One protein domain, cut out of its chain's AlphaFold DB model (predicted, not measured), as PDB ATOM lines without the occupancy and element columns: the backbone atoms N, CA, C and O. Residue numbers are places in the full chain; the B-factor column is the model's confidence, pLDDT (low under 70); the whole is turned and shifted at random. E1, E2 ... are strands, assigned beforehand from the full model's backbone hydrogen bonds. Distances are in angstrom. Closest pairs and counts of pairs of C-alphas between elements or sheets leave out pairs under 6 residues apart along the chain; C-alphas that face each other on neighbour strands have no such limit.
ATOM      1  N   GLN A 324      38.486  45.937  19.756       96.31
ATOM      2  CA  GLN A 324      38.048  45.950  18.369       96.31
ATOM      3  C   GLN A 324      37.107  44.777  18.101       96.31
ATOM      4  O   GLN A 324      37.410  43.634  18.446       96.31
ATOM      5  N   SER A 325      35.965  45.054  17.468       97.06
ATOM      6  CA  SER A 325      35.078  44.000  16.971       97.06
ATOM      7  C   SER A 325      35.782  43.194  15.883       97.06
ATOM      8  O   SER A 325      36.420  43.760  14.994       97.06
ATOM      9  N   VAL A 326      35.661  41.875  15.955       97.88
ATOM     10  CA  VAL A 326      36.157  40.958  14.930       97.88
ATOM     11  C   VAL A 326      35.076  40.815  13.868       97.88
ATOM     12  O   VAL A 326      33.912  40.577  14.191       97.88
ATOM     13  N   GLU A 327      35.454  40.965  12.604       95.50
ATOM     14  CA  GLU A 327      34.560  40.678  11.489       95.50
ATOM     15  C   GLU A 327      34.352  39.165  11.388       95.50
ATOM     16  O   GLU A 327      35.312  38.398  11.291       95.50
ATOM     17  N   ILE A 328      33.095  38.730  11.451       94.31
ATOM     18  CA  ILE A 328      32.735  37.314  11.438       94.31
ATOM     19  C   ILE A 328      31.840  37.010  10.230       94.31
ATOM     20  O   ILE A 328      30.907  37.767   9.959       94.31
ATOM     21  N   PRO A 329      32.102  35.920   9.486       94.94
ATOM     22  CA  PRO A 329      31.364  35.594   8.271       94.94
ATOM     23  C   PRO A 329      30.009  34.974   8.627       94.94
ATOM     24  O   PRO A 329      29.874  33.750   8.698       94.94
ATOM     25  N   TYR A 330      29.017  35.823   8.895       97.88
ATOM     26  CA  TYR A 330      27.663  35.384   9.213       97.88
ATOM     27  C   TYR A 330      27.102  34.459   8.129       97.88
ATOM     28  O   TYR A 330      27.197  34.733   6.933       97.88
ATOM     29  N   ASN A 331      26.515  33.342   8.555       97.31
ATOM     30  CA  ASN A 331      26.022  32.287   7.665       97.31
ATOM     31  C   ASN A 331      24.648  31.737   8.076       97.31
ATOM     32  O   ASN A 331      24.185  30.755   7.495       97.31
ATOM     33  N   VAL A 332      24.031  32.329   9.100       98.12
ATOM     34  CA  VAL A 332      22.678  32.006   9.540       98.12
ATOM     35  C   VAL A 332      22.021  33.232  10.168       98.12
ATOM     36  O   VAL A 332      22.680  34.016  10.858       98.12
ATOM     37  N   ASP A 333      20.720  33.363   9.953       98.12
ATOM     38  CA  ASP A 333      19.850  34.300  10.650       98.12
ATOM     39  C   ASP A 333      19.247  33.648  11.910       98.12
ATOM     40  O   ASP A 333      18.667  32.556  11.870       98.12
ATOM     41  N   VAL A 334      19.442  34.289  13.065       98.25
ATOM     42  CA  VAL A 334      18.938  33.836  14.368       98.25
ATOM     43  C   VAL A 334      18.050  34.852  15.074       98.25
ATOM     44  O   VAL A 334      17.613  34.586  16.198       98.25
ATOM     45  N   ILE A 335      17.801  35.997  14.447       97.94
ATOM     46  CA  ILE A 335      17.061  37.124  15.009       97.94
ATOM     47  C   ILE A 335      15.757  37.251  14.225       97.94
ATOM     48  O   ILE A 335      15.710  36.958  13.046       97.94
ATOM     49  N   SER A 336      14.666  37.633  14.874       97.56
ATOM     50  CA  SER A 336      13.439  37.965  14.152       97.56
ATOM     51  C   SER A 336      12.730  39.135  14.809       97.56
ATOM     52  O   SER A 336      12.841  39.347  16.021       97.56
ATOM     53  N   SER A 337      11.990  39.900  14.014       96.19
ATOM     54  CA  SER A 337      11.124  40.959  14.525       96.19
ATOM     55  C   SER A 337       9.801  40.392  15.049       96.19
ATOM     56  O   SER A 337       9.337  39.336  14.618       96.19
ATOM     57  N   ASP A 338       9.142  41.122  15.953       93.19
ATOM     58  CA  ASP A 338       7.817  40.736  16.466       93.19
ATOM     59  C   ASP A 338       6.758  40.635  15.341       93.19
ATOM     60  O   ASP A 338       5.820  39.836  15.417       93.19
ATOM     61  N   GLY A 339       6.938  41.410  14.262       94.12
ATOM     62  CA  GLY A 339       6.086  41.392  13.071       94.12
ATOM     63  C   GLY A 339       6.356  40.227  12.110       94.12
ATOM     64  O   GLY A 339       5.440  39.827  11.396       94.12
ATOM     65  N   ASN A 340       7.566  39.654  12.119       94.88
ATOM     66  CA  ASN A 340       7.983  38.566  11.231       94.88
ATOM     67  C   ASN A 340       8.771  37.480  11.992       94.88
ATOM     68  O   ASN A 340       9.960  37.262  11.790       94.88
ATOM     69  N   ARG A 341       8.094  36.752  12.886       94.94
ATOM     70  CA  ARG A 341       8.730  35.767  13.790       94.94
ATOM     71  C   ARG A 341       9.256  34.491  13.108       94.94
ATOM     72  O   ARG A 341       9.781  33.617  13.794       94.94
ATOM     73  N   ASN A 342       9.065  34.340  11.797       93.44
ATOM     74  CA  ASN A 342       9.561  33.194  11.021       93.44
ATOM     75  C   ASN A 342      10.875  33.496  10.276       93.44
ATOM     76  O   ASN A 342      11.401  32.612   9.610       93.44
ATOM     77  N   ASP A 343      11.375  34.726  10.390       93.12
ATOM     78  CA  ASP A 343      12.549  35.237   9.682       93.12
ATOM     79  C   ASP A 343      13.849  34.524  10.104       93.12
ATOM     80  O   ASP A 343      14.422  33.743   9.346       93.12
ATOM     81  N   GLY A 344      14.229  34.647  11.376       94.31
ATOM     82  CA  GLY A 344      15.372  33.932  11.936       94.31
ATOM     83  C   GLY A 344      15.017  32.667  12.713       94.31
ATOM     84  O   GLY A 344      13.930  32.506  13.280       94.31
ATOM     85  N   THR A 345      15.997  31.768  12.842       97.06
ATOM     86  CA  THR A 345      15.928  30.602  13.738       97.06
ATOM     87  C   THR A 345      17.247  30.405  14.482       97.06
ATOM     88  O   THR A 345      18.239  29.916  13.937       97.06
ATOM     89  N   MET A 346      17.244  30.688  15.786       97.19
ATOM     90  CA  MET A 346      18.312  30.312  16.708       97.19
ATOM     91  C   MET A 346      18.367  28.787  16.857       97.19
ATOM     92  O   MET A 346      19.326  28.180  16.390       97.19
ATOM     93  N   PHE A 347      17.332  28.142  17.401       97.12
ATOM     94  CA  PHE A 347      17.206  26.675  17.456       97.12
ATOM     95  C   PHE A 347      15.731  26.266  17.555       97.12
ATOM     96  O   PHE A 347      14.940  26.995  18.136       97.12
ATOM     97  N   ASN A 348      15.364  25.082  17.052       93.94
ATOM     98  CA  ASN A 348      14.025  24.486  17.221       93.94
ATOM     99  C   ASN A 348      12.846  25.398  16.812       93.94
ATOM    100  O   ASN A 348      11.828  25.414  17.494       93.94
ATOM    101  N   GLY A 349      12.991  26.172  15.729       94.69
ATOM    102  CA  GLY A 349      11.960  27.116  15.266       94.69
ATOM    103  C   GLY A 349      11.849  28.401  16.094       94.69
ATOM    104  O   GLY A 349      10.987  29.231  15.821       94.69
ATOM    105  N   GLN A 350      12.721  28.580  17.089       97.38
ATOM    106  CA  GLN A 350      12.750  29.761  17.940       97.38
ATOM    107  C   GLN A 350      13.904  30.700  17.577       97.38
ATOM    108  O   GLN A 350      14.981  30.229  17.199       97.38
ATOM    109  N   SER A 351      13.726  32.009  17.764       97.81
ATOM    110  CA  SER A 351      14.730  33.053  17.491       97.81
ATOM    111  C   SER A 351      14.822  34.117  18.586       97.81
ATOM    112  O   SER A 351      13.985  34.195  19.490       97.81
ATOM    113  N   LEU A 352      15.898  34.906  18.519       98.00
ATOM    114  CA  LEU A 352      16.134  36.053  19.388       98.00
ATOM    115  C   LEU A 352      15.202  37.218  18.999       98.00
ATOM    116  O   LEU A 352      15.129  37.546  17.814       98.00
ATOM    117  N   PRO A 353      14.541  37.876  19.968       97.25
ATOM    118  CA  PRO A 353      13.676  39.022  19.696       97.25
ATOM    119  C   PRO A 353      14.481  40.280  19.339       97.25
ATOM    120  O   PRO A 353      15.207  40.828  20.178       97.25
ATOM    121  N   ALA A 354      14.345  40.760  18.100       97.19
ATOM    122  CA  ALA A 354      15.066  41.929  17.591       97.19
ATOM    123  C   ALA A 354      14.783  43.206  18.398       97.19
ATOM    124  O   ALA A 354      15.676  44.027  18.602       97.19
ATOM    125  N   GLU A 355      13.553  43.362  18.886       95.44
ATOM    126  CA  GLU A 355      13.074  44.534  19.615       95.44
ATOM    127  C   GLU A 355      13.670  44.673  21.024       95.44
ATOM    128  O   GLU A 355      13.651  45.766  21.588       95.44
ATOM    129  N   GLN A 356      14.232  43.593  21.584       95.62
ATOM    130  CA  GLN A 356      14.959  43.612  22.862       95.62
ATOM    131  C   GLN A 356      16.484  43.519  22.691       95.62
ATOM    132  O   GLN A 356      17.226  43.633  23.672       95.62
ATOM    133  N   LEU A 357      16.972  43.309  21.464       96.25
ATOM    134  CA  LEU A 357      18.394  43.145  21.178       96.25
ATOM    135  C   LEU A 357      18.998  44.461  20.645       96.25
ATOM    136  O   LEU A 357      18.770  44.831  19.485       96.25
ATOM    137  N   PRO A 358      19.798  45.183  21.452       96.31
ATOM    138  CA  PRO A 358      20.396  46.449  21.031       96.31
ATOM    139  C   PRO A 358      21.379  46.267  19.864       96.31
ATOM    140  O   PRO A 358      21.758  45.156  19.498       96.31
ATOM    141  N   GLU A 359      21.816  47.370  19.253       96.31
ATOM    142  CA  GLU A 359      22.902  47.347  18.255       96.31
ATOM    143  C   GLU A 359      24.223  46.843  18.863       96.31
ATOM    144  O   GLU A 359      25.020  46.175  18.200       96.31
ATOM    145  N   TYR A 360      24.432  47.129  20.150       96.50
ATOM    146  CA  TYR A 360      25.594  46.688  20.898       96.50
ATOM    147  C   TYR A 360      25.190  46.069  22.228       96.50
ATOM    148  O   TYR A 360      24.454  46.677  23.001       96.50
ATOM    149  N   VAL A 361      25.736  44.891  22.514       96.88
ATOM    150  CA  VAL A 361      25.686  44.286  23.848       96.88
ATOM    151  C   VAL A 361      26.969  44.662  24.581       96.88
ATOM    152  O   VAL A 361      28.064  44.430  24.070       96.88
ATOM    153  N   GLU A 362      26.844  45.245  25.770       93.50
ATOM    154  CA  GLU A 362      27.982  45.600  26.619       93.50
ATOM    155  C   GLU A 362      27.985  44.744  27.888       93.50
ATOM    156  O   GLU A 362      26.984  44.657  28.593       93.50
ATOM    157  N   SER A 363      29.118  44.106  28.185       91.81
ATOM    158  CA  SER A 363      29.283  43.261  29.371       91.81
ATOM    159  C   SER A 363      30.669  43.458  29.980       91.81
ATOM    160  O   SER A 363      31.685  43.081  29.390       91.81
ATOM    161  N   GLU A 364      30.709  44.047  31.180       87.31
ATOM    162  CA  GLU A 364      31.936  44.359  31.940       87.31
ATOM    163  C   GLU A 364      32.958  45.176  31.119       87.31
ATOM    164  O   GLU A 364      34.159  44.911  31.137       87.31
ATOM    165  N   GLY A 365      32.470  46.161  30.354       87.38
ATOM    166  CA  GLY A 365      33.291  47.050  29.520       87.38
ATOM    167  C   GLY A 365      33.730  46.465  28.173       87.38
ATOM    168  O   GLY A 365      34.422  47.147  27.414       87.38
ATOM    169  N   ILE A 366      33.326  45.232  27.849       93.19
ATOM    170  CA  ILE A 366      33.504  44.642  26.517       93.19
ATOM    171  C   ILE A 366      32.245  44.879  25.691       93.19
ATOM    172  O   ILE A 366      31.143  44.522  26.112       93.19
ATOM    173  N   ARG A 367      32.422  45.460  24.506       95.38
ATOM    174  CA  ARG A 367      31.349  45.833  23.587       95.38
ATOM    175  C   ARG A 367      31.316  44.872  22.401       95.38
ATOM    176  O   ARG A 367      32.300  44.716  21.680       95.38
ATOM    177  N   PHE A 368      30.163  44.257  22.176       97.88
ATOM    178  CA  PHE A 368      29.894  43.357  21.059       97.88
ATOM    179  C   PHE A 368      28.987  44.047  20.054       97.88
ATOM    180  O   PHE A 368      27.895  44.478  20.418       97.88
ATOM    181  N   LYS A 369      29.425  44.147  18.799       97.56
ATOM    182  CA  LYS A 369      28.576  44.629  17.708       97.56
ATOM    183  C   LYS A 369      27.667  43.495  17.247       97.56
ATOM    184  O   LYS A 369      28.171  42.444  16.861       97.56
ATOM    185  N   ILE A 370      26.356  43.705  17.304       97.81
ATOM    186  CA  ILE A 370      25.374  42.744  16.797       97.81
ATOM    187  C   ILE A 370      25.267  42.887  15.274       97.81
ATOM    188  O   ILE A 370      25.418  43.988  14.738       97.81
ATOM    189  N   GLY A 371      25.048  41.765  14.584       95.56
ATOM    190  CA  GLY A 371      24.826  41.729  13.139       95.56
ATOM    191  C   GLY A 371      23.556  42.468  12.703       95.56
ATOM    192  O   GLY A 371      22.802  42.984  13.532       95.56
ATOM    193  N   ASN A 372      23.326  42.526  11.388       95.25
ATOM    194  CA  ASN A 372      22.116  43.145  10.847       95.25
ATOM    195  C   ASN A 372      20.859  42.411  11.365       95.25
ATOM    196  O   ASN A 372      20.856  41.190  11.465       95.25
ATOM    197  N   LYS A 373      19.819  43.161  11.725       95.88
ATOM    198  CA  LYS A 373      18.536  42.638  12.209       95.88
ATOM    199  C   LYS A 373      17.401  42.803  11.189       95.88
ATOM    200  O   LYS A 373      16.254  42.570  11.554       95.88
ATOM    201  N   ASP A 374      17.715  43.277   9.983       95.44
ATOM    202  CA  ASP A 374      16.779  43.323   8.863       95.44
ATOM    203  C   ASP A 374      16.436  41.906   8.397       95.44
ATOM    204  O   ASP A 374      17.286  41.012   8.461       95.44
ATOM    205  N   ASP A 375      15.223  41.748   7.871       94.62
ATOM    206  CA  ASP A 375      14.704  40.462   7.417       94.62
ATOM    207  C   ASP A 375      15.652  39.749   6.423       94.62
ATOM    208  O   ASP A 375      16.272  40.363   5.542       94.62
ATOM    209  N   GLU A 376      15.760  38.430   6.580       94.44
ATOM    210  CA  GLU A 376      16.573  37.483   5.804       94.44
ATOM    211  C   GLU A 376      18.099  37.716   5.868       94.44
ATOM    212  O   GLU A 376      18.870  37.060   5.154       94.44
ATOM    213  N   GLN A 377      18.581  38.635   6.715       97.25
ATOM    214  CA  GLN A 377      20.011  38.908   6.852       97.25
ATOM    215  C   GLN A 377      20.676  37.996   7.883       97.25
ATOM    216  O   GLN A 377      20.324  37.962   9.059       97.25
ATOM    217  N   ASN A 378      21.751  37.320   7.475       98.19
ATOM    218  CA  ASN A 378      22.549  36.519   8.400       98.19
ATOM    219  C   ASN A 378      23.224  37.400   9.466       98.19
ATOM    220  O   ASN A 378      23.898  38.384   9.156       98.19
ATOM    221  N   ASN A 379      23.118  36.979  10.726       98.00
ATOM    222  CA  ASN A 379      23.571  37.740  11.897       98.00
ATOM    223  C   ASN A 379      24.217  36.881  12.990       98.00
ATOM    224  O   ASN A 379      24.585  37.379  14.057       98.00
ATOM    225  N   ALA A 380      24.412  35.596  12.707       98.38
ATOM    226  CA  ALA A 380      25.235  34.713  13.507       98.38
ATOM    227  C   ALA A 380      26.048  33.757  12.631       98.38
ATOM    228  O   ALA A 380      25.845  33.601  11.423       98.38
ATOM    229  N   VAL A 381      27.009  33.117  13.281       98.31
ATOM    230  CA  VAL A 381      27.839  32.064  12.722       98.31
ATOM    231  C   VAL A 381      27.443  30.753  13.386       98.31
ATOM    232  O   VAL A 381      27.635  30.588  14.590       98.31
ATOM    233  N   VAL A 382      26.927  29.795  12.614       98.31
ATOM    234  CA  VAL A 382      26.846  28.398  13.055       98.31
ATOM    235  C   VAL A 382      28.219  27.738  12.911       98.31
ATOM    236  O   VAL A 382      28.866  27.820  11.863       98.31
ATOM    237  N   CYS A 383      28.691  27.108  13.983       98.31
ATOM    238  CA  CYS A 383      30.022  26.510  14.057       98.31
ATOM    239  C   CYS A 383      30.113  25.212  13.224       98.31
ATOM    240  O   CYS A 383      29.513  24.198  13.577       98.31
ATOM    241  N   ASN A 384      30.881  25.234  12.128       97.69
ATOM    242  CA  ASN A 384      31.126  24.121  11.195       97.69
ATOM    243  C   ASN A 384      32.635  23.856  10.976       97.69
ATOM    244  O   ASN A 384      33.021  23.283   9.961       97.69
ATOM    245  N   GLY A 385      33.509  24.294  11.891       97.19
ATOM    246  CA  GLY A 385      34.962  24.134  11.736       97.19
ATOM    247  C   GLY A 385      35.674  25.254  10.968       97.19
ATOM    248  O   GLY A 385      36.854  25.121  10.662       97.19
ATOM    249  N   GLN A 386      34.982  26.342  10.623       96.31
ATOM    250  CA  GLN A 386      35.566  27.474   9.899       96.31
ATOM    251  C   GLN A 386      36.607  28.239  10.726       96.31
ATOM    252  O   GLN A 386      36.499  28.358  11.950       96.31
ATOM    253  N   THR A 387      37.573  28.827  10.025       97.62
ATOM    254  CA  THR A 387      38.592  29.712  10.591       97.62
ATOM    255  C   THR A 387      38.234  31.172  10.331       97.62
ATOM    256  O   THR A 387      37.876  31.543   9.216       97.62
ATOM    257  N   ILE A 388      38.344  32.001  11.366       98.06
ATOM    258  CA  ILE A 388      38.091  33.442  11.338       98.06
ATOM    259  C   ILE A 388      39.414  34.165  11.584       98.06
ATOM    260  O   ILE A 388      40.159  33.803  12.497       98.06
ATOM    261  N   SER A 389      39.707  35.182  10.773       98.06
ATOM    262  CA  SER A 389      40.893  36.025  10.957       98.06
ATOM    263  C   SER A 389      40.679  37.003  12.110       98.06
ATOM    264  O   SER A 389      39.615  37.604  12.234       98.06
ATOM    265  N   LEU A 390      41.694  37.174  12.949       97.81
ATOM    266  CA  LEU A 390      41.706  38.143  14.039       97.81
ATOM    267  C   LEU A 390      42.401  39.432  13.577       97.81
ATOM    268  O   LEU A 390      43.355  39.372  12.795       97.81
ATOM    269  N   PRO A 391      41.943  40.612  14.031       96.38
ATOM    270  CA  PRO A 391      42.581  41.867  13.671       96.38
ATOM    271  C   PRO A 391      43.975  41.960  14.301       96.38
ATOM    272  O   PRO A 391      44.198  41.550  15.441       96.38
ATOM    273  N   ALA A 392      44.914  42.544  13.560       93.94
ATOM    274  CA  ALA A 392      46.252  42.805  14.068       93.94
ATOM    275  C   ALA A 392      46.212  43.851  15.194       93.94
ATOM    276  O   ALA A 392      45.499  44.850  15.105       93.94
ATOM    277  N   GLY A 393      47.011  43.650  16.237       91.44
ATOM    278  CA  GLY A 393      47.119  44.594  17.342       91.44
ATOM    279  C   GLY A 393      47.745  43.973  18.583       91.44
ATOM    280  O   GLY A 393      48.039  42.777  18.626       91.44
ATOM    281  N   ASN A 394      47.932  44.798  19.611       92.44
ATOM    282  CA  ASN A 394      48.385  44.345  20.923       92.44
ATOM    283  C   ASN A 394      47.198  43.857  21.765       92.44
ATOM    284  O   ASN A 394      46.869  44.445  22.793       92.44
ATOM    285  N   PHE A 395      46.510  42.827  21.277       94.44
ATOM    286  CA  PHE A 395      45.384  42.200  21.961       94.44
ATOM    287  C   PHE A 395      45.842  40.931  22.678       94.44
ATOM    288  O   PHE A 395      46.654  40.179  22.143       94.44
ATOM    289  N   THR A 396      45.317  40.686  23.878       93.25
ATOM    290  CA  THR A 396      45.651  39.493  24.683       93.25
ATOM    291  C   THR A 396      44.431  38.667  25.063       93.25
ATOM    292  O   THR A 396      44.562  37.592  25.648       93.25
ATOM    293  N   LYS A 397      43.229  39.158  24.752       94.62
ATOM    294  CA  LYS A 397      41.970  38.454  24.992       94.62
ATOM    295  C   LYS A 397      41.096  38.524  23.746       94.62
ATOM    296  O   LYS A 397      40.992  39.572  23.108       94.62
ATOM    297  N   LEU A 398      40.442  37.412  23.445       97.19
ATOM    298  CA  LEU A 398      39.334  37.315  22.512       97.19
ATOM    299  C   LEU A 398      38.073  36.976  23.303       97.19
ATOM    300  O   LEU A 398      38.033  35.994  24.039       97.19
ATOM    301  N   TYR A 399      37.033  37.772  23.115       97.75
ATOM    302  CA  TYR A 399      35.731  37.561  23.711       97.75
ATOM    303  C   TYR A 399      34.733  37.079  22.668       97.75
ATOM    304  O   TYR A 399      34.665  37.624  21.564       97.75
ATOM    305  N   LEU A 400      33.930  36.086  23.040       98.38
ATOM    306  CA  LEU A 400      32.844  35.559  22.219       98.38
ATOM    307  C   LEU A 400      31.506  35.891  22.877       98.38
ATOM    308  O   LEU A 400      31.342  35.654  24.073       98.38
ATOM    309  N   LEU A 401      30.546  36.362  22.086       98.62
ATOM    310  CA  LEU A 401      29.136  36.402  22.454       98.62
ATOM    311  C   LEU A 401      28.437  35.237  21.757       98.62
ATOM    312  O   LEU A 401      28.278  35.239  20.533       98.62
ATOM    313  N   ALA A 402      28.074  34.215  22.523       98.44
ATOM    314  CA  ALA A 402      27.615  32.949  21.967       98.44
ATOM    315  C   ALA A 402      26.576  32.266  22.854       98.44
ATOM    316  O   ALA A 402      26.441  32.562  24.044       98.44
ATOM    317  N   ALA A 403      25.863  31.314  22.262       98.31
ATOM    318  CA  ALA A 403      25.012  30.382  22.983       98.31
ATOM    319  C   ALA A 403      24.851  29.078  22.190       98.31
ATOM    320  O   ALA A 403      25.233  28.981  21.019       98.31
ATOM    321  N   ALA A 404      24.291  28.061  22.837       98.25
ATOM    322  CA  ALA A 404      24.134  26.735  22.258       98.25
ATOM    323  C   ALA A 404      22.706  26.177  22.397       98.25
ATOM    324  O   ALA A 404      21.884  26.678  23.168       98.25
ATOM    325  N   ALA A 405      22.403  25.118  21.641       97.50
ATOM    326  CA  ALA A 405      21.132  24.386  21.715       97.50
ATOM    327  C   ALA A 405      20.965  23.615  23.041       97.50
ATOM    328  O   ALA A 405      19.849  23.364  23.500       97.50
ATOM    329  N   GLY A 406      22.089  23.251  23.657       96.62
ATOM    330  CA  GLY A 406      22.222  22.606  24.961       96.62
ATOM    331  C   GLY A 406      23.518  23.065  25.628       96.62
ATOM    332  O   GLY A 406      24.189  23.950  25.106       96.62
ATOM    333  N   ASP A 407      23.894  22.459  26.752       96.19
ATOM    334  CA  ASP A 407      25.187  22.745  27.382       96.19
ATOM    335  C   ASP A 407      26.265  21.891  26.696       96.19
ATOM    336  O   ASP A 407      26.275  20.665  26.816       96.19
ATOM    337  N   ILE A 408      27.134  22.532  25.911       97.56
ATOM    338  CA  ILE A 408      28.077  21.877  24.995       97.56
ATOM    339  C   ILE A 408      29.506  22.291  25.339       97.56
ATOM    340  O   ILE A 408      29.822  23.476  25.378       97.56
ATOM    341  N   LYS A 409      30.400  21.314  25.521       97.88
ATOM    342  CA  LYS A 409      31.847  21.565  25.581       97.88
ATOM    343  C   LYS A 409      32.457  21.452  24.192       97.88
ATOM    344  O   LYS A 409      32.175  20.484  23.487       97.88
ATOM    345  N   ALA A 410      33.290  22.411  23.815       97.88
ATOM    346  CA  ALA A 410      33.968  22.398  22.529       97.88
ATOM    347  C   ALA A 410      35.299  23.151  22.577       97.88
ATOM    348  O   ALA A 410      35.467  24.074  23.378       97.88
ATOM    349  N   ASP A 411      36.217  22.760  21.698       98.19
ATOM    350  CA  ASP A 411      37.519  23.404  21.567       98.19
ATOM    351  C   ASP A 411      37.467  24.527  20.533       98.19
ATOM    352  O   ASP A 411      36.990  24.354  19.410       98.19
ATOM    353  N   PHE A 412      37.990  25.678  20.935       98.38
ATOM    354  CA  PHE A 412      38.231  26.838  20.091       98.38
ATOM    355  C   PHE A 412      39.738  26.969  19.914       98.38
ATOM    356  O   PHE A 412      40.464  27.053  20.902       98.38
ATOM    357  N   ILE A 413      40.224  26.943  18.677       98.44
ATOM    358  CA  ILE A 413      41.657  26.787  18.409       98.44
ATOM    359  C   ILE A 413      42.220  28.110  17.905       98.44
ATOM    360  O   ILE A 413      41.946  28.493  16.772       98.44
ATOM    361  N   VAL A 414      43.021  28.799  18.716       97.94
ATOM    362  CA  VAL A 414      43.697  30.045  18.327       97.94
ATOM    363  C   VAL A 414      45.117  29.723  17.890       97.94
ATOM    364  O   VAL A 414      45.899  29.218  18.688       97.94
ATOM    365  N   ASP A 415      45.446  29.973  16.620       95.75
ATOM    366  CA  ASP A 415      46.763  29.682  16.025       95.75
ATOM    367  C   ASP A 415      47.323  28.284  16.392       95.75
ATOM    368  O   ASP A 415      48.502  28.103  16.697       95.75
ATOM    369  N   GLY A 416      46.447  27.275  16.386       93.75
ATOM    370  CA  GLY A 416      46.778  25.883  16.719       93.75
ATOM    371  C   GLY A 416      46.676  25.512  18.205       93.75
ATOM    372  O   GLY A 416      46.764  24.329  18.523       93.75
ATOM    373  N   GLN A 417      46.446  26.469  19.109       96.19
ATOM    374  CA  GLN A 417      46.296  26.222  20.547       96.19
ATOM    375  C   GLN A 417      44.816  26.109  20.952       96.19
ATOM    376  O   GLN A 417      44.065  27.074  20.785       96.19
ATOM    377  N   PRO A 418      44.364  24.958  21.485       97.25
ATOM    378  CA  PRO A 418      42.972  24.766  21.871       97.25
ATOM    379  C   PRO A 418      42.648  25.428  23.217       97.25
ATOM    380  O   PRO A 418      43.388  25.304  24.190       97.25
ATOM    381  N   THR A 419      41.483  26.063  23.291       97.75
ATOM    382  CA  THR A 419      40.821  26.487  24.528       97.75
ATOM    383  C   THR A 419      39.462  25.802  24.613       97.75
ATOM    384  O   THR A 419      38.598  26.021  23.763       97.75
ATOM    385  N   ASN A 420      39.264  24.969  25.635       97.56
ATOM    386  CA  ASN A 420      37.993  24.287  25.857       97.56
ATOM    387  C   ASN A 420      37.001  25.226  26.549       97.56
ATOM    388  O   ASN A 420      37.268  25.710  27.649       97.56
ATOM    389  N   LEU A 421      35.842  25.453  25.932       97.50
ATOM    390  CA  LEU A 421      34.763  26.254  26.505       97.50
ATOM    391  C   LEU A 421      33.495  25.415  26.673       97.50
ATOM    392  O   LEU A 421      33.135  24.629  25.797       97.50
ATOM    393  N   ALA A 422      32.789  25.623  27.785       96.81
ATOM    394  CA  ALA A 422      31.448  25.096  28.018       96.81
ATOM    395  C   ALA A 422      30.405  26.138  27.582       96.81
ATOM    396  O   ALA A 422      30.039  27.027  28.352       96.81
ATOM    397  N   ILE A 423      29.954  26.047  26.332       97.94
ATOM    398  CA  ILE A 423      28.935  26.934  25.772       97.94
ATOM    399  C   ILE A 423      27.560  26.519  26.300       97.94
ATOM    400  O   ILE A 423      27.167  25.359  26.216       97.94
ATOM    401  N   GLN A 424      26.840  27.477  26.870       97.44
ATOM    402  CA  GLN A 424      25.618  27.247  27.625       97.44
ATOM    403  C   GLN A 424      24.397  27.292  26.712       97.44
ATOM    404  O   GLN A 424      24.334  28.072  25.755       97.44
ATOM    405  N   ARG A 425      23.389  26.492  27.065       97.44
ATOM    406  CA  ARG A 425      22.071  26.542  26.441       97.44
ATOM    407  C   ARG A 425      21.487  27.954  26.515       97.44
ATOM    408  O   ARG A 425      21.423  28.530  27.598       97.44
ATOM    409  N   TRP A 426      21.000  28.449  25.379       97.31
ATOM    410  CA  TRP A 426      20.453  29.802  25.210       97.31
ATOM    411  C   TRP A 426      19.081  30.042  25.864       97.31
ATOM    412  O   TRP A 426      18.641  31.179  25.935       97.31
ATOM    413  N   THR A 427      18.394  28.996  26.326       96.00
ATOM    414  CA  THR A 427      17.069  29.062  26.969       96.00
ATOM    415  C   THR A 427      16.988  28.144  28.185       96.00
ATOM    416  O   THR A 427      17.771  27.199  28.324       96.00
ATOM    417  N   GLY A 428      15.977  28.367  29.027       93.25
ATOM    418  CA  GLY A 428      15.669  27.539  30.194       93.25
ATOM    419  C   GLY A 428      16.233  28.107  31.494       93.25
ATOM    420  O   GLY A 428      16.519  29.298  31.604       93.25
ATOM    421  N   TYR A 429      16.361  27.253  32.506       92.88
ATOM    422  CA  TYR A 429      16.841  27.674  33.817       92.88
ATOM    423  C   TYR A 429      18.357  27.903  33.816       92.88
ATOM    424  O   TYR A 429      19.131  27.057  33.363       92.88
ATOM    425  N   VAL A 430      18.778  29.041  34.371       93.31
ATOM    426  CA  VAL A 430      20.193  29.347  34.663       93.31
ATOM    427  C   VAL A 430      20.613  28.882  36.056       93.31
ATOM    428  O   VAL A 430      21.796  28.848  36.372       93.31
ATOM    429  N   GLY A 431      19.653  28.453  36.867       93.19
ATOM    430  CA  GLY A 431      19.877  27.758  38.120       93.19
ATOM    431  C   GLY A 431      18.599  27.065  38.565       93.19
ATOM    432  O   GLY A 431      17.495  27.488  38.222       93.19
ATOM    433  N   GLN A 432      18.751  25.973  39.294       92.69
ATOM    434  CA  GLN A 432      17.656  25.162  39.790       92.69
ATOM    435  C   GLN A 432      18.098  24.504  41.096       92.69
ATOM    436  O   GLN A 432      19.185  23.932  41.177       92.69
ATOM    437  N   PHE A 433      17.249  24.581  42.120       93.75
ATOM    438  CA  PHE A 433      17.395  23.748  43.312       93.75
ATOM    439  C   PHE A 433      17.016  22.290  42.994       93.75
ATOM    440  O   PHE A 433      16.660  21.966  41.864       93.75
ATOM    441  N   TYR A 434      17.062  21.383  43.966       94.06
ATOM    442  CA  TYR A 434      16.538  20.031  43.776       94.06
ATOM    443  C   TYR A 434      15.106  20.073  43.229       94.06
ATOM    444  O   TYR A 434      14.248  20.776  43.765       94.06
ATOM    445  N   ASN A 435      14.848  19.324  42.153       92.75
ATOM    446  CA  ASN A 435      13.560  19.372  41.468       92.75
ATOM    447  C   ASN A 435      12.883  18.011  41.411       92.75
ATOM    448  O   ASN A 435      13.445  17.032  40.924       92.75
ATOM    449  N   ARG A 436      11.634  17.984  41.866       92.50
ATOM    450  CA  ARG A 436      10.802  16.785  41.908       92.50
ATOM    451  C   ARG A 436      10.224  16.507  40.529       92.50
ATOM    452  O   ARG A 436       9.618  17.384  39.921       92.50
ATOM    453  N   VAL A 437      10.368  15.275  40.065       93.12
ATOM    454  CA  VAL A 437       9.569  14.728  38.967       93.12
ATOM    455  C   VAL A 437       8.443  13.940  39.608       93.12
ATOM    456  O   VAL A 437       8.692  12.945  40.291       93.12
ATOM    457  N   LEU A 438       7.217  14.415  39.440       91.81
ATOM    458  CA  LEU A 438       6.033  13.775  39.997       91.81
ATOM    459  C   LEU A 438       5.436  12.778  38.994       91.81
ATOM    460  O   LEU A 438       5.706  12.851  37.795       91.81
ATOM    461  N   ASN A 439       4.632  11.837  39.485       91.25
ATOM    462  CA  ASN A 439       3.737  11.059  38.630       91.25
ATOM    463  C   ASN A 439       2.620  11.944  38.050       91.25
ATOM    464  O   ASN A 439       2.436  13.083  38.469       91.25
ATOM    465  N   LEU A 440       1.856  11.394  37.102       89.31
ATOM    466  CA  LEU A 440       0.754  12.100  36.432       89.31
ATOM    467  C   LEU A 440      -0.308  12.640  37.403       89.31
ATOM    468  O   LEU A 440      -0.868  13.699  37.151       89.31
ATOM    469  N   ASP A 441      -0.555  11.935  38.510       86.38
ATOM    470  CA  ASP A 441      -1.522  12.343  39.538       86.38
ATOM    471  C   ASP A 441      -0.939  13.333  40.570       86.38
ATOM    472  O   ASP A 441      -1.631  13.724  41.509       86.38
ATOM    473  N   GLU A 442       0.338  13.712  40.427       86.38
ATOM    474  CA  GLU A 442       1.089  14.628  41.301       86.38
ATOM    475  C   GLU A 442       1.135  14.244  42.796       86.38
ATOM    476  O   GLU A 442       1.469  15.058  43.662       86.38
ATOM    477  N   ASP A 443       0.844  12.986  43.125       84.88
ATOM    478  CA  ASP A 443       0.780  12.487  44.499       84.88
ATOM    479  C   ASP A 443       2.009  11.668  44.929       84.88
ATOM    480  O   ASP A 443       2.138  11.298  46.103       84.88
ATOM    481  N   LYS A 444       2.953  11.436  44.010       87.56
ATOM    482  CA  LYS A 444       4.195  10.702  44.261       87.56
ATOM    483  C   LYS A 444       5.382  11.312  43.520       87.56
ATOM    484  O   LYS A 444       5.339  11.522  42.313       87.56
ATOM    485  N   VAL A 445       6.495  11.491  44.234       91.31
ATOM    486  CA  VAL A 445       7.795  11.818  43.630       91.31
ATOM    487  C   VAL A 445       8.402  10.548  43.031       91.31
ATOM    488  O   VAL A 445       8.614   9.562  43.739       91.31
ATOM    489  N   LEU A 446       8.657  10.569  41.725       92.75
ATOM    490  CA  LEU A 446       9.286   9.486  40.969       92.75
ATOM    491  C   LEU A 446      10.806   9.644  40.904       92.75
ATOM    492  O   LEU A 446      11.533   8.661  41.003       92.75
ATOM    493  N   GLU A 447      11.276  10.882  40.760       93.19
ATOM    494  CA  GLU A 447      12.694  11.218  40.624       93.19
ATOM    495  C   GLU A 447      12.979  12.578  41.274       93.19
ATOM    496  O   GLU A 447      12.108  13.448  41.347       93.19
ATOM    497  N   MET A 448      14.216  12.763  41.728       93.00
ATOM    498  CA  MET A 448      14.750  14.043  42.179       93.00
ATOM    499  C   MET A 448      15.913  14.444  41.282       93.00
ATOM    500  O   MET A 448      16.992  13.860  41.362       93.00
ATOM    501  N   LYS A 449      15.699  15.455  40.440       93.56
ATOM    502  CA  LYS A 449      16.761  16.037  39.620       93.56
ATOM    503  C   LYS A 449      17.727  16.814  40.507       93.56
ATOM    504  O   LYS A 449      17.306  17.535  41.416       93.56
ATOM    505  N   ALA A 450      19.016  16.658  40.220       93.19
ATOM    506  CA  ALA A 450      20.086  17.347  40.926       93.19
ATOM    507  C   ALA A 450      20.007  18.873  40.720       93.19
ATOM    508  O   ALA A 450      19.598  19.321  39.643       93.19
ATOM    509  N   PRO A 451      20.410  19.670  41.725       94.75
ATOM    510  CA  PRO A 451      20.486  21.114  41.603       94.75
ATOM    511  C   PRO A 451      21.669  21.514  40.719       94.75
ATOM    512  O   PRO A 451      22.655  20.781  40.601       94.75
ATOM    513  N   PHE A 452      21.602  22.701  40.134       93.19
ATOM    514  CA  PHE A 452      22.716  23.292  39.401       93.19
ATOM    515  C   PHE A 452      22.602  24.815  39.361       93.19
ATOM    516  O   PHE A 452      21.515  25.374  39.488       93.19
ATOM    517  N   ALA A 453      23.727  25.483  39.125       93.75
ATOM    518  CA  ALA A 453      23.784  26.889  38.748       93.75
ATOM    519  C   ALA A 453      24.760  27.043  37.578       93.75
ATOM    520  O   ALA A 453      25.863  26.492  37.594       93.75
ATOM    521  N   LYS A 454      24.348  27.773  36.544       92.00
ATOM    522  CA  LYS A 454      25.212  28.161  35.432       92.00
ATOM    523  C   LYS A 454      26.058  29.344  35.879       92.00
ATOM    524  O   LYS A 454      25.528  30.341  36.354       92.00
ATOM    525  N   THR A 455      27.371  29.236  35.714       89.94
ATOM    526  CA  THR A 455      28.333  30.239  36.200       89.94
ATOM    527  C   THR A 455      28.939  31.095  35.089       89.94
ATOM    528  O   THR A 455      29.743  31.981  35.370       89.94
ATOM    529  N   ASN A 456      28.593  30.836  33.823       91.75
ATOM    530  CA  ASN A 456      29.041  31.673  32.713       91.75
ATOM    531  C   ASN A 456      28.330  33.029  32.737       91.75
ATOM    532  O   ASN A 456      27.145  33.113  33.056       91.75
ATOM    533  N   ASN A 457      29.057  34.077  32.354       92.94
ATOM    534  CA  ASN A 457      28.556  35.443  32.366       92.94
ATOM    535  C   ASN A 457      27.450  35.629  31.310       92.94
ATOM    536  O   ASN A 457      27.704  35.488  30.113       92.94
ATOM    537  N   ILE A 458      26.233  35.946  31.757       96.56
ATOM    538  CA  ILE A 458      25.119  36.338  30.888       96.56
ATOM    539  C   ILE A 458      25.360  37.786  30.464       96.56
ATOM    540  O   ILE A 458      25.202  38.713  31.253       96.56
ATOM    541  N   ALA A 459      25.741  37.981  29.206       97.44
ATOM    542  CA  ALA A 459      26.012  39.305  28.656       97.44
ATOM    543  C   ALA A 459      24.734  40.033  28.231       97.44
ATOM    544  O   ALA A 459      24.687  41.259  28.242       97.44
ATOM    545  N   TRP A 460      23.707  39.278  27.845       98.00
ATOM    546  CA  TRP A 460      22.405  39.805  27.462       98.00
ATOM    547  C   TRP A 460      21.325  38.752  27.699       98.00
ATOM    548  O   TRP A 460      21.579  37.550  27.560       98.00
ATOM    549  N   PHE A 461      20.119  39.210  28.030       97.25
ATOM    550  CA  PHE A 461      18.939  38.362  28.089       97.25
ATOM    551  C   PHE A 461      17.691  39.090  27.583       97.25
ATOM    552  O   PHE A 461      17.621  40.317  27.626       97.25
ATOM    553  N   ALA A 462      16.698  38.308  27.164       97.00
ATOM    554  CA  ALA A 462      15.349  38.763  26.838       97.00
ATOM    555  C   ALA A 462      14.307  37.967  27.629       97.00
ATOM    556  O   ALA A 462      14.532  36.804  27.973       97.00
ATOM    557  N   SER A 463      13.153  38.582  27.898       94.62
ATOM    558  CA  SER A 463      12.045  37.976  28.659       94.62
ATOM    559  C   SER A 463      11.281  36.881  27.904       94.62
ATOM    560  O   SER A 463      10.450  36.182  28.490       94.62
ATOM    561  N   HIS A 464      11.524  36.763  26.600       95.56
ATOM    562  CA  HIS A 464      10.877  35.820  25.695       95.56
ATOM    563  C   HIS A 464      11.828  35.403  24.569       95.56
ATOM    564  O   HIS A 464      12.907  35.975  24.381       95.56
ATOM    565  N   CYS A 465      11.397  34.408  23.803       96.12
ATOM    566  CA  CYS A 465      11.869  34.154  22.451       96.12
ATOM    567  C   CYS A 465      10.693  34.224  21.473       96.12
ATOM    568  O   CYS A 465       9.524  34.115  21.861       96.12
ATOM    569  N   HIS A 466      11.003  34.407  20.197       97.25
ATOM    570  CA  HIS A 466      10.027  34.206  19.136       97.25
ATOM    571  C   HIS A 466       9.955  32.729  18.795       97.25
ATOM    572  O   HIS A 466      10.971  32.044  18.832       97.25
ATOM    573  N   ASN A 467       8.760  32.248  18.469       96.31
ATOM    574  CA  ASN A 467       8.540  30.928  17.903       96.31
ATOM    575  C   ASN A 467       7.858  31.085  16.549       96.31
ATOM    576  O   ASN A 467       6.884  31.833  16.438       96.31
ATOM    577  N   ASN A 468       8.348  30.375  15.538       93.19
ATOM    578  CA  ASN A 468       7.847  30.502  14.179       93.19
ATOM    579  C   ASN A 468       6.528  29.749  13.944       93.19
ATOM    580  O   ASN A 468       5.696  30.194  13.155       93.19
ATOM    581  N   TYR A 469       6.297  28.643  14.660       90.94
ATOM    582  CA  TYR A 469       5.063  27.872  14.559       90.94
ATOM    583  C   TYR A 469       4.671  27.164  15.873       90.94
ATOM    584  O   TYR A 469       5.422  26.318  16.365       90.94
ATOM    585  N   PRO A 470       3.489  27.455  16.457       91.81
ATOM    586  CA  PRO A 470       2.609  28.563  16.094       91.81
ATOM    587  C   PRO A 470       3.322  29.903  16.310       91.81
ATOM    588  O   PRO A 470       4.076  30.049  17.274       91.81
ATOM    589  N   MET A 471       3.080  30.858  15.412       93.75
ATOM    590  CA  MET A 471       3.769  32.146  15.409       93.75
ATOM    591  C   MET A 471       3.367  32.983  16.631       93.75
ATOM    592  O   MET A 471       2.248  33.491  16.690       93.75
ATOM    593  N   LYS A 472       4.246  33.089  17.634       95.38
ATOM    594  CA  LYS A 472       3.954  33.776  18.906       95.38
ATOM    595  C   LYS A 472       5.226  34.195  19.643       95.38
ATOM    596  O   LYS A 472       6.302  33.652  19.395       95.38
ATOM    597  N   ASN A 473       5.054  35.072  20.629       96.00
ATOM    598  CA  ASN A 473       6.040  35.267  21.689       96.00
ATOM    599  C   ASN A 473       5.877  34.161  22.727       96.00
ATOM    600  O   ASN A 473       4.792  33.967  23.281       96.00
ATOM    601  N   GLU A 474       6.956  33.446  23.017       95.12
ATOM    602  CA  GLU A 474       6.989  32.512  24.137       95.12
ATOM    603  C   GLU A 474       7.378  33.282  25.396       95.12
ATOM    604  O   GLU A 474       8.536  33.326  25.810       95.12
ATOM    605  N   ALA A 475       6.395  33.967  25.979       93.56
ATOM    606  CA  ALA A 475       6.596  34.722  27.208       93.56
ATOM    607  C   ALA A 475       7.146  33.821  28.327       93.56
ATOM    608  O   ALA A 475       6.735  32.668  28.464       93.56
ATOM    609  N   TYR A 476       8.066  34.364  29.130       89.94
ATOM    610  CA  TYR A 476       8.784  33.660  30.203       89.94
ATOM    611  C   TYR A 476       9.705  32.525  29.736       89.94
ATOM    612  O   TYR A 476      10.328  31.864  30.570       89.94
ATOM    613  N   GLN A 477       9.873  32.350  28.426       93.44
ATOM    614  CA  GLN A 477      10.962  31.574  27.856       93.44
ATOM    615  C   GLN A 477      12.150  32.507  27.618       93.44
ATOM    616  O   GLN A 477      12.319  33.070  26.541       93.44
ATOM    617  N   TYR A 478      12.958  32.706  28.657       95.00
ATOM    618  CA  TYR A 478      14.090  33.627  28.593       95.00
ATOM    619  C   TYR A 478      15.111  33.186  27.545       95.00
ATOM    620  O   TYR A 478      15.471  32.005  27.484       95.00
ATOM    621  N   SER A 479      15.604  34.156  26.779       96.25
ATOM    622  CA  SER A 479      16.718  33.989  25.844       96.25
ATOM    623  C   SER A 479      17.989  34.550  26.465       96.25
ATOM    624  O   SER A 479      17.939  35.611  27.081       96.25
ATOM    625  N   TYR A 480      19.125  33.886  26.276       98.00
ATOM    626  CA  TYR A 480      20.413  34.290  26.835       98.00
ATOM    627  C   TYR A 480      21.508  34.278  25.776       98.00
ATOM    628  O   TYR A 480      21.626  33.334  24.989       98.00
ATOM    629  N   LEU A 481      22.371  35.290  25.832       98.50
ATOM    630  CA  LEU A 481      23.682  35.281  25.198       98.50
ATOM    631  C   LEU A 481      24.751  35.390  26.282       98.50
ATOM    632  O   LEU A 481      24.677  36.245  27.168       98.50
ATOM    633  N   PHE A 482      25.751  34.521  26.206       98.38
ATOM    634  CA  PHE A 482      26.812  34.439  27.198       98.38
ATOM    635  C   PHE A 482      28.103  35.032  26.642       98.38
ATOM    636  O   PHE A 482      28.421  34.853  25.463       98.38
ATOM    637  N   LYS A 483      28.859  35.710  27.509       97.56
ATOM    638  CA  LYS A 483      30.225  36.139  27.218       97.56
ATOM    639  C   LYS A 483      31.203  35.040  27.619       97.56
ATOM    640  O   LYS A 483      31.211  34.587  28.764       97.56
ATOM    641  N   TYR A 484      32.072  34.680  26.686       97.31
ATOM    642  CA  TYR A 484      33.208  33.795  26.912       97.31
ATOM    643  C   TYR A 484      34.509  34.539  26.666       97.31
ATOM    644  O   TYR A 484      34.562  35.423  25.815       97.31
ATOM    645  N   GLU A 485      35.549  34.157  27.395       94.94
ATOM    646  CA  GLU A 485      36.892  34.710  27.261       94.94
ATOM    647  C   GLU A 485      37.857  33.613  26.802       94.94
ATOM    648  O   GLU A 485      37.859  32.510  27.348       94.94
ATOM    649  N   ILE A 486      38.681  33.936  25.808       95.69
ATOM    650  CA  ILE A 486      39.789  33.120  25.321       95.69
ATOM    651  C   ILE A 486      41.066  33.963  25.431       95.69
ATOM    652  O   ILE A 486      41.165  35.005  24.774       95.69
ATOM    653  N   PRO A 487      42.057  33.550  26.237       93.44
ATOM    654  CA  PRO A 487      43.387  34.147  26.206       93.44
ATOM    655  C   PRO A 487      44.033  33.945  24.833       93.44
ATOM    656  O   PRO A 487      44.022  32.834  24.303       93.44
ATOM    657  N   ILE A 488      44.614  35.001  24.265       94.75
ATOM    658  CA  ILE A 488      45.319  34.941  22.980       94.75
ATOM    659  C   ILE A 488      46.734  35.518  23.118       94.75
ATOM    660  O   ILE A 488      46.928  36.480  23.865       94.75
ATOM    661  N   PRO A 489      47.742  34.957  22.428       92.62
ATOM    662  CA  PRO A 489      49.054  35.585  22.357       92.62
ATOM    663  C   PRO A 489      48.970  36.913  21.592       92.62
ATOM    664  O   PRO A 489      48.159  37.072  20.678       92.62
ATOM    665  N   VAL A 490      49.844  37.861  21.936       92.75
ATOM    666  CA  VAL A 490      49.963  39.119  21.187       92.75
ATOM    667  C   VAL A 490      50.281  38.812  19.724       92.75
ATOM    668  O   VAL A 490      51.212  38.063  19.428       92.75
ATOM    669  N   GLY A 491      49.509  39.401  18.810       93.31
ATOM    670  CA  GLY A 491      49.641  39.147  17.375       93.31
ATOM    671  C   GLY A 491      48.997  37.844  16.892       93.31
ATOM    672  O   GLY A 491      49.315  37.414  15.781       93.31
ATOM    673  N   ALA A 492      48.114  37.228  17.690       96.44
ATOM    674  CA  ALA A 492      47.301  36.098  17.249       96.44
ATOM    675  C   ALA A 492      46.570  36.417  15.937       96.44
ATOM    676  O   ALA A 492      46.005  37.501  15.777       96.44
ATOM    677  N   LYS A 493      46.584  35.473  14.996       97.44
ATOM    678  CA  LYS A 493      46.134  35.705  13.616       97.44
ATOM    679  C   LYS A 493      44.750  35.161  13.341       97.44
ATOM    680  O   LYS A 493      44.037  35.712  12.509       97.44
ATOM    681  N   SER A 494      44.387  34.054  13.975       97.69
ATOM    682  CA  SER A 494      43.174  33.337  13.612       97.69
ATOM    683  C   SER A 494      42.617  32.493  14.744       97.69
ATOM    684  O   SER A 494      43.333  32.063  15.647       97.69
ATOM    685  N   ILE A 495      41.320  32.222  14.652       98.38
ATOM    686  CA  ILE A 495      40.618  31.253  15.483       98.38
ATOM    687  C   ILE A 495      39.834  30.288  14.600       98.38
ATOM    688  O   ILE A 495      39.027  30.702  13.771       98.38
ATOM    689  N   THR A 496      40.042  28.995  14.806       98.44
ATOM    690  CA  THR A 496      39.216  27.934  14.236       98.44
ATOM    691  C   THR A 496      38.117  27.578  15.226       98.44
ATOM    692  O   THR A 496      38.381  27.195  16.370       98.44
ATOM    693  N   LEU A 497      36.875  27.742  14.778       98.44
ATOM    694  CA  LEU A 497      35.681  27.413  15.545       98.44
ATOM    695  C   LEU A 497      35.474  25.893  15.591       98.44
ATOM    696  O   LEU A 497      35.923  25.187  14.688       98.44
ATOM    697  N   PRO A 498      34.763  25.358  16.595       98.25
ATOM    698  CA  PRO A 498      34.466  23.932  16.636       98.25
ATOM    699  C   PRO A 498      33.589  23.491  15.455       98.25
ATOM    700  O   PRO A 498      32.788  24.258  14.920       98.25
ATOM    701  N   ASN A 499      33.684  22.221  15.066       98.00
ATOM    702  CA  ASN A 499      32.740  21.620  14.124       98.00
ATOM    703  C   ASN A 499      31.511  21.084  14.878       98.00
ATOM    704  O   ASN A 499      31.388  19.884  15.122       98.00
ATOM    705  N   ASN A 500      30.640  21.990  15.331       98.00
ATOM    706  CA  ASN A 500      29.440  21.647  16.090       98.00
ATOM    707  C   ASN A 500      28.314  22.663  15.855       98.00
ATOM    708  O   ASN A 500      28.283  23.738  16.455       98.00
ATOM    709  N   ARG A 501      27.328  22.266  15.044       97.81
ATOM    710  CA  ARG A 501      26.169  23.095  14.669       97.81
ATOM    711  C   ARG A 501      25.248  23.467  15.831       97.81
ATOM    712  O   ARG A 501      24.384  24.324  15.671       97.81
ATOM    713  N   GLY A 502      25.417  22.828  16.988       98.19
ATOM    714  CA  GLY A 502      24.728  23.180  18.225       98.19
ATOM    715  C   GLY A 502      25.260  24.454  18.881       98.19
ATOM    716  O   GLY A 502      24.669  24.883  19.864       98.19
ATOM    717  N   ILE A 503      26.341  25.051  18.366       98.69
ATOM    718  CA  ILE A 503      26.939  26.296  18.856       98.69
ATOM    719  C   ILE A 503      26.743  27.391  17.806       98.69
ATOM    720  O   ILE A 503      27.047  27.191  16.625       98.69
ATOM    721  N   LYS A 504      26.264  28.558  18.248       98.62
ATOM    722  CA  LYS A 504      26.144  29.758  17.416       98.62
ATOM    723  C   LYS A 504      26.822  30.952  18.084       98.62
ATOM    724  O   LYS A 504      26.648  31.181  19.282       98.62
ATOM    725  N   ILE A 505      27.593  31.701  17.301       98.62
ATOM    726  CA  ILE A 505      28.311  32.908  17.729       98.62
ATOM    727  C   ILE A 505      27.646  34.113  17.075       98.62
ATOM    728  O   ILE A 505      27.503  34.145  15.856       98.62
ATOM    729  N   VAL A 506      27.247  35.094  17.878       98.38
ATOM    730  CA  VAL A 506      26.550  36.303  17.411       98.38
ATOM    731  C   VAL A 506      27.533  37.457  17.201       98.38
ATOM    732  O   VAL A 506      27.357  38.276  16.303       98.38
ATOM    733  N   ALA A 507      28.599  37.517  18.004       98.56
ATOM    734  CA  ALA A 507      29.621  38.553  17.903       98.56
ATOM    735  C   ALA A 507      30.946  38.115  18.537       98.56
ATOM    736  O   ALA A 507      30.984  37.240  19.405       98.56
ATOM    737  N   MET A 508      32.034  38.766  18.127       98.56
ATOM    738  CA  MET A 508      33.377  38.565  18.664       98.56
ATOM    739  C   MET A 508      34.092  39.909  18.820       98.56
ATOM    740  O   MET A 508      33.962  40.783  17.964       98.56
ATOM    741  N   THR A 509      34.869  40.064  19.890       98.06
ATOM    742  CA  THR A 509      35.626  41.292  20.182       98.06
ATOM    743  C   THR A 509      36.982  40.927  20.767       98.06
ATOM    744  O   THR A 509      37.050  40.148  21.712       98.06
ATOM    745  N   VAL A 510      38.066  41.492  20.245       97.12
ATOM    746  CA  VAL A 510      39.391  41.402  20.876       97.12
ATOM    747  C   VAL A 510      39.645  42.617  21.755       97.12
ATOM    748  O   VAL A 510      39.181  43.715  21.445       97.12
ATOM    749  N   ALA A 511      40.385  42.434  22.844       94.31
ATOM    750  CA  ALA A 511      40.727  43.510  23.766       94.31
ATOM    751  C   ALA A 511      42.211  43.496  24.134       94.31
ATOM    752  O   ALA A 511      42.864  42.447  24.190       94.31
ATOM    753  N   ALA A 512      42.740  44.700  24.342       89.88
ATOM    754  CA  ALA A 512      44.097  44.924  24.801       89.88
ATOM    755  C   ALA A 512      44.261  44.366  26.223       89.88
ATOM    756  O   ALA A 512      43.260  44.209  26.934       89.88
ATOM    757  N   PRO A 513      45.497  44.067  26.654       79.75
ATOM    758  CA  PRO A 513      45.736  43.608  28.009       79.75
ATOM    759  C   PRO A 513      45.154  44.587  29.022       79.75
ATOM    760  O   PRO A 513      45.503  45.767  29.054       79.75
ATOM    761  N   LYS A 514      44.247  44.071  29.851       71.00
ATOM    762  CA  LYS A 514      43.711  44.767  31.013       71.00
ATOM    763  C   LYS A 514      44.452  44.263  32.245       71.00
ATOM    764  O   LYS A 514      44.695  43.068  32.371       71.00
ATOM    765  N   GLU A 516      43.281  43.676  35.011       61.53
ATOM    766  CA  GLU A 516      42.218  43.202  35.898       61.53
ATOM    767  C   GLU A 516      41.937  41.699  35.756       61.53
ATOM    768  O   GLU A 516      40.789  41.289  35.581       61.53
ATOM    769  N   GLU A 517      42.955  40.844  35.857       68.50
ATOM    770  CA  GLU A 517      42.687  39.424  36.135       68.50
ATOM    771  C   GLU A 517      42.317  39.261  37.614       68.50
ATOM    772  O   GLU A 517      43.100  38.788  38.433       68.50
ATOM    773  N   MET A 518      41.107  39.710  37.957       80.94
ATOM    774  CA  MET A 518      40.518  39.524  39.277       80.94
ATOM    775  C   MET A 518      39.909  38.132  39.349       80.94
ATOM    776  O   MET A 518      38.949  37.819  38.642       80.94
ATOM    777  N   LYS A 519      40.433  37.298  40.239       86.56
ATOM    778  CA  LYS A 519      39.881  35.971  40.498       86.56
ATOM    779  C   LYS A 519      39.231  35.942  41.877       86.56
ATOM    780  O   LYS A 519      39.881  36.279  42.866       86.56
ATOM    781  N   PRO A 520      37.954  35.540  41.988       90.94
ATOM    782  CA  PRO A 520      37.338  35.378  43.293       90.94
ATOM    783  C   PRO A 520      38.012  34.219  44.042       90.94
ATOM    784  O   PRO A 520      38.229  33.140  43.484       90.94
ATOM    785  N   LEU A 521      38.334  34.437  45.316       92.88
ATOM    786  CA  LEU A 521      38.918  33.424  46.208       92.88
ATOM    787  C   LEU A 521      37.854  32.550  46.890       92.88
ATOM    788  O   LEU A 521      38.179  31.623  47.628       92.88
TER     789      LEU A 521
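AT A GLANCE: This is residues 324 to 514 and 516 to 521 of the 539 residues of the protein "Glyco_hydro_38C domain-containing protein" of Dysgonamonadaceae bacterium (UniProt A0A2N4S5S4). A strongly curled sheet of six strands, like part of a barrel, forms the core; the hairpin E2-E3 covers part of one face as a crossed sandwich, while E7 and E8 of a four-stranded sheet pack on the other side. The hairpin E9-E10 ends a long arm away from this body. The printed part has 197 residues, no named helix and 14 strands, E1 to E14 in chain order; the class is all strand, with 95 residues, under half, in named strands. The large sheet runs E1, E11, E12, E6, E14, E4 and the second E5, E13, E7, E8, both antiparallel. The whole is compact, with a radius of gyration of the C-alphas of 18.2 A and spans of 62 by 45 by 29 A.

IN THESE COORDINATES: Begin with the large sheet: find C-alpha 350 of E1, residues 350 to 353, at (12.750, 29.761, 17.940). Beside it find E11, residues 457 to 468, 28.0 A, then E12, residues 471 to 487, 41.1 A, from (3.769, 32.146, 15.409) to (43.387, 34.147, 26.206). Next come E6, residues 397 to 404, E14, residues 499 to 511, 25.2 A, and E4, residues 381 to 384. The second sheet holds E5, residues 387 to 389, E13, residues 494 to 496, E7, residues 408 to 414, and E8, residues 417 to 423. Look for the two small hairpins at E2, residues 360 to 363, with E3, residues 366 to 369, and at E9, residues 435 to 438, with E10, residues 445 to 449.

HOW THE PARTS SIT: In the large sheet, E11 bends by 67 degrees at residue 463, E12 by 77 degrees at 475, E6 by 51 degrees at 401 and E14 by 111 degrees at 502. Within hydrogen-bond range are N 351 and O 466 of E1 and E11, 3.0 A; N 462 and O 479 of the hairpin E11 and E12, 3.0 A; N 400 and O 484 of E6 and E12, 2.9 A; N 399 and O 509 of E6 and E14, 2.8 A; and N 381 and O 505 of E4 and E14, 2.8 A. Facing it in the sandwich, two sheets face to face, is the hairpin E2 and E3, with N 368 and O 361 at 2.8 A; its strands stand at 54 degrees to those of the large sheet. The closest C-alphas of E3 and E14 are Phe 368 and Ala 507, 5.8 A. Those of E6 and E8 are Ala 403 and Ile 423, 5.9 A. E9 and E10 are apart from the large sheet.

THE WHOLE: The C-alphas farthest apart, Gly 393 and Asp 443, are 62.6 A apart. The links E3 to E4 and E8 to E9 are long, 11 residues each. Residue 515 is not printed; C-alphas 514 and 516 are 5.3 A apart across this cut. Residues 516 to 521 stand free, and residues 516 to 517 are under pLDDT 70.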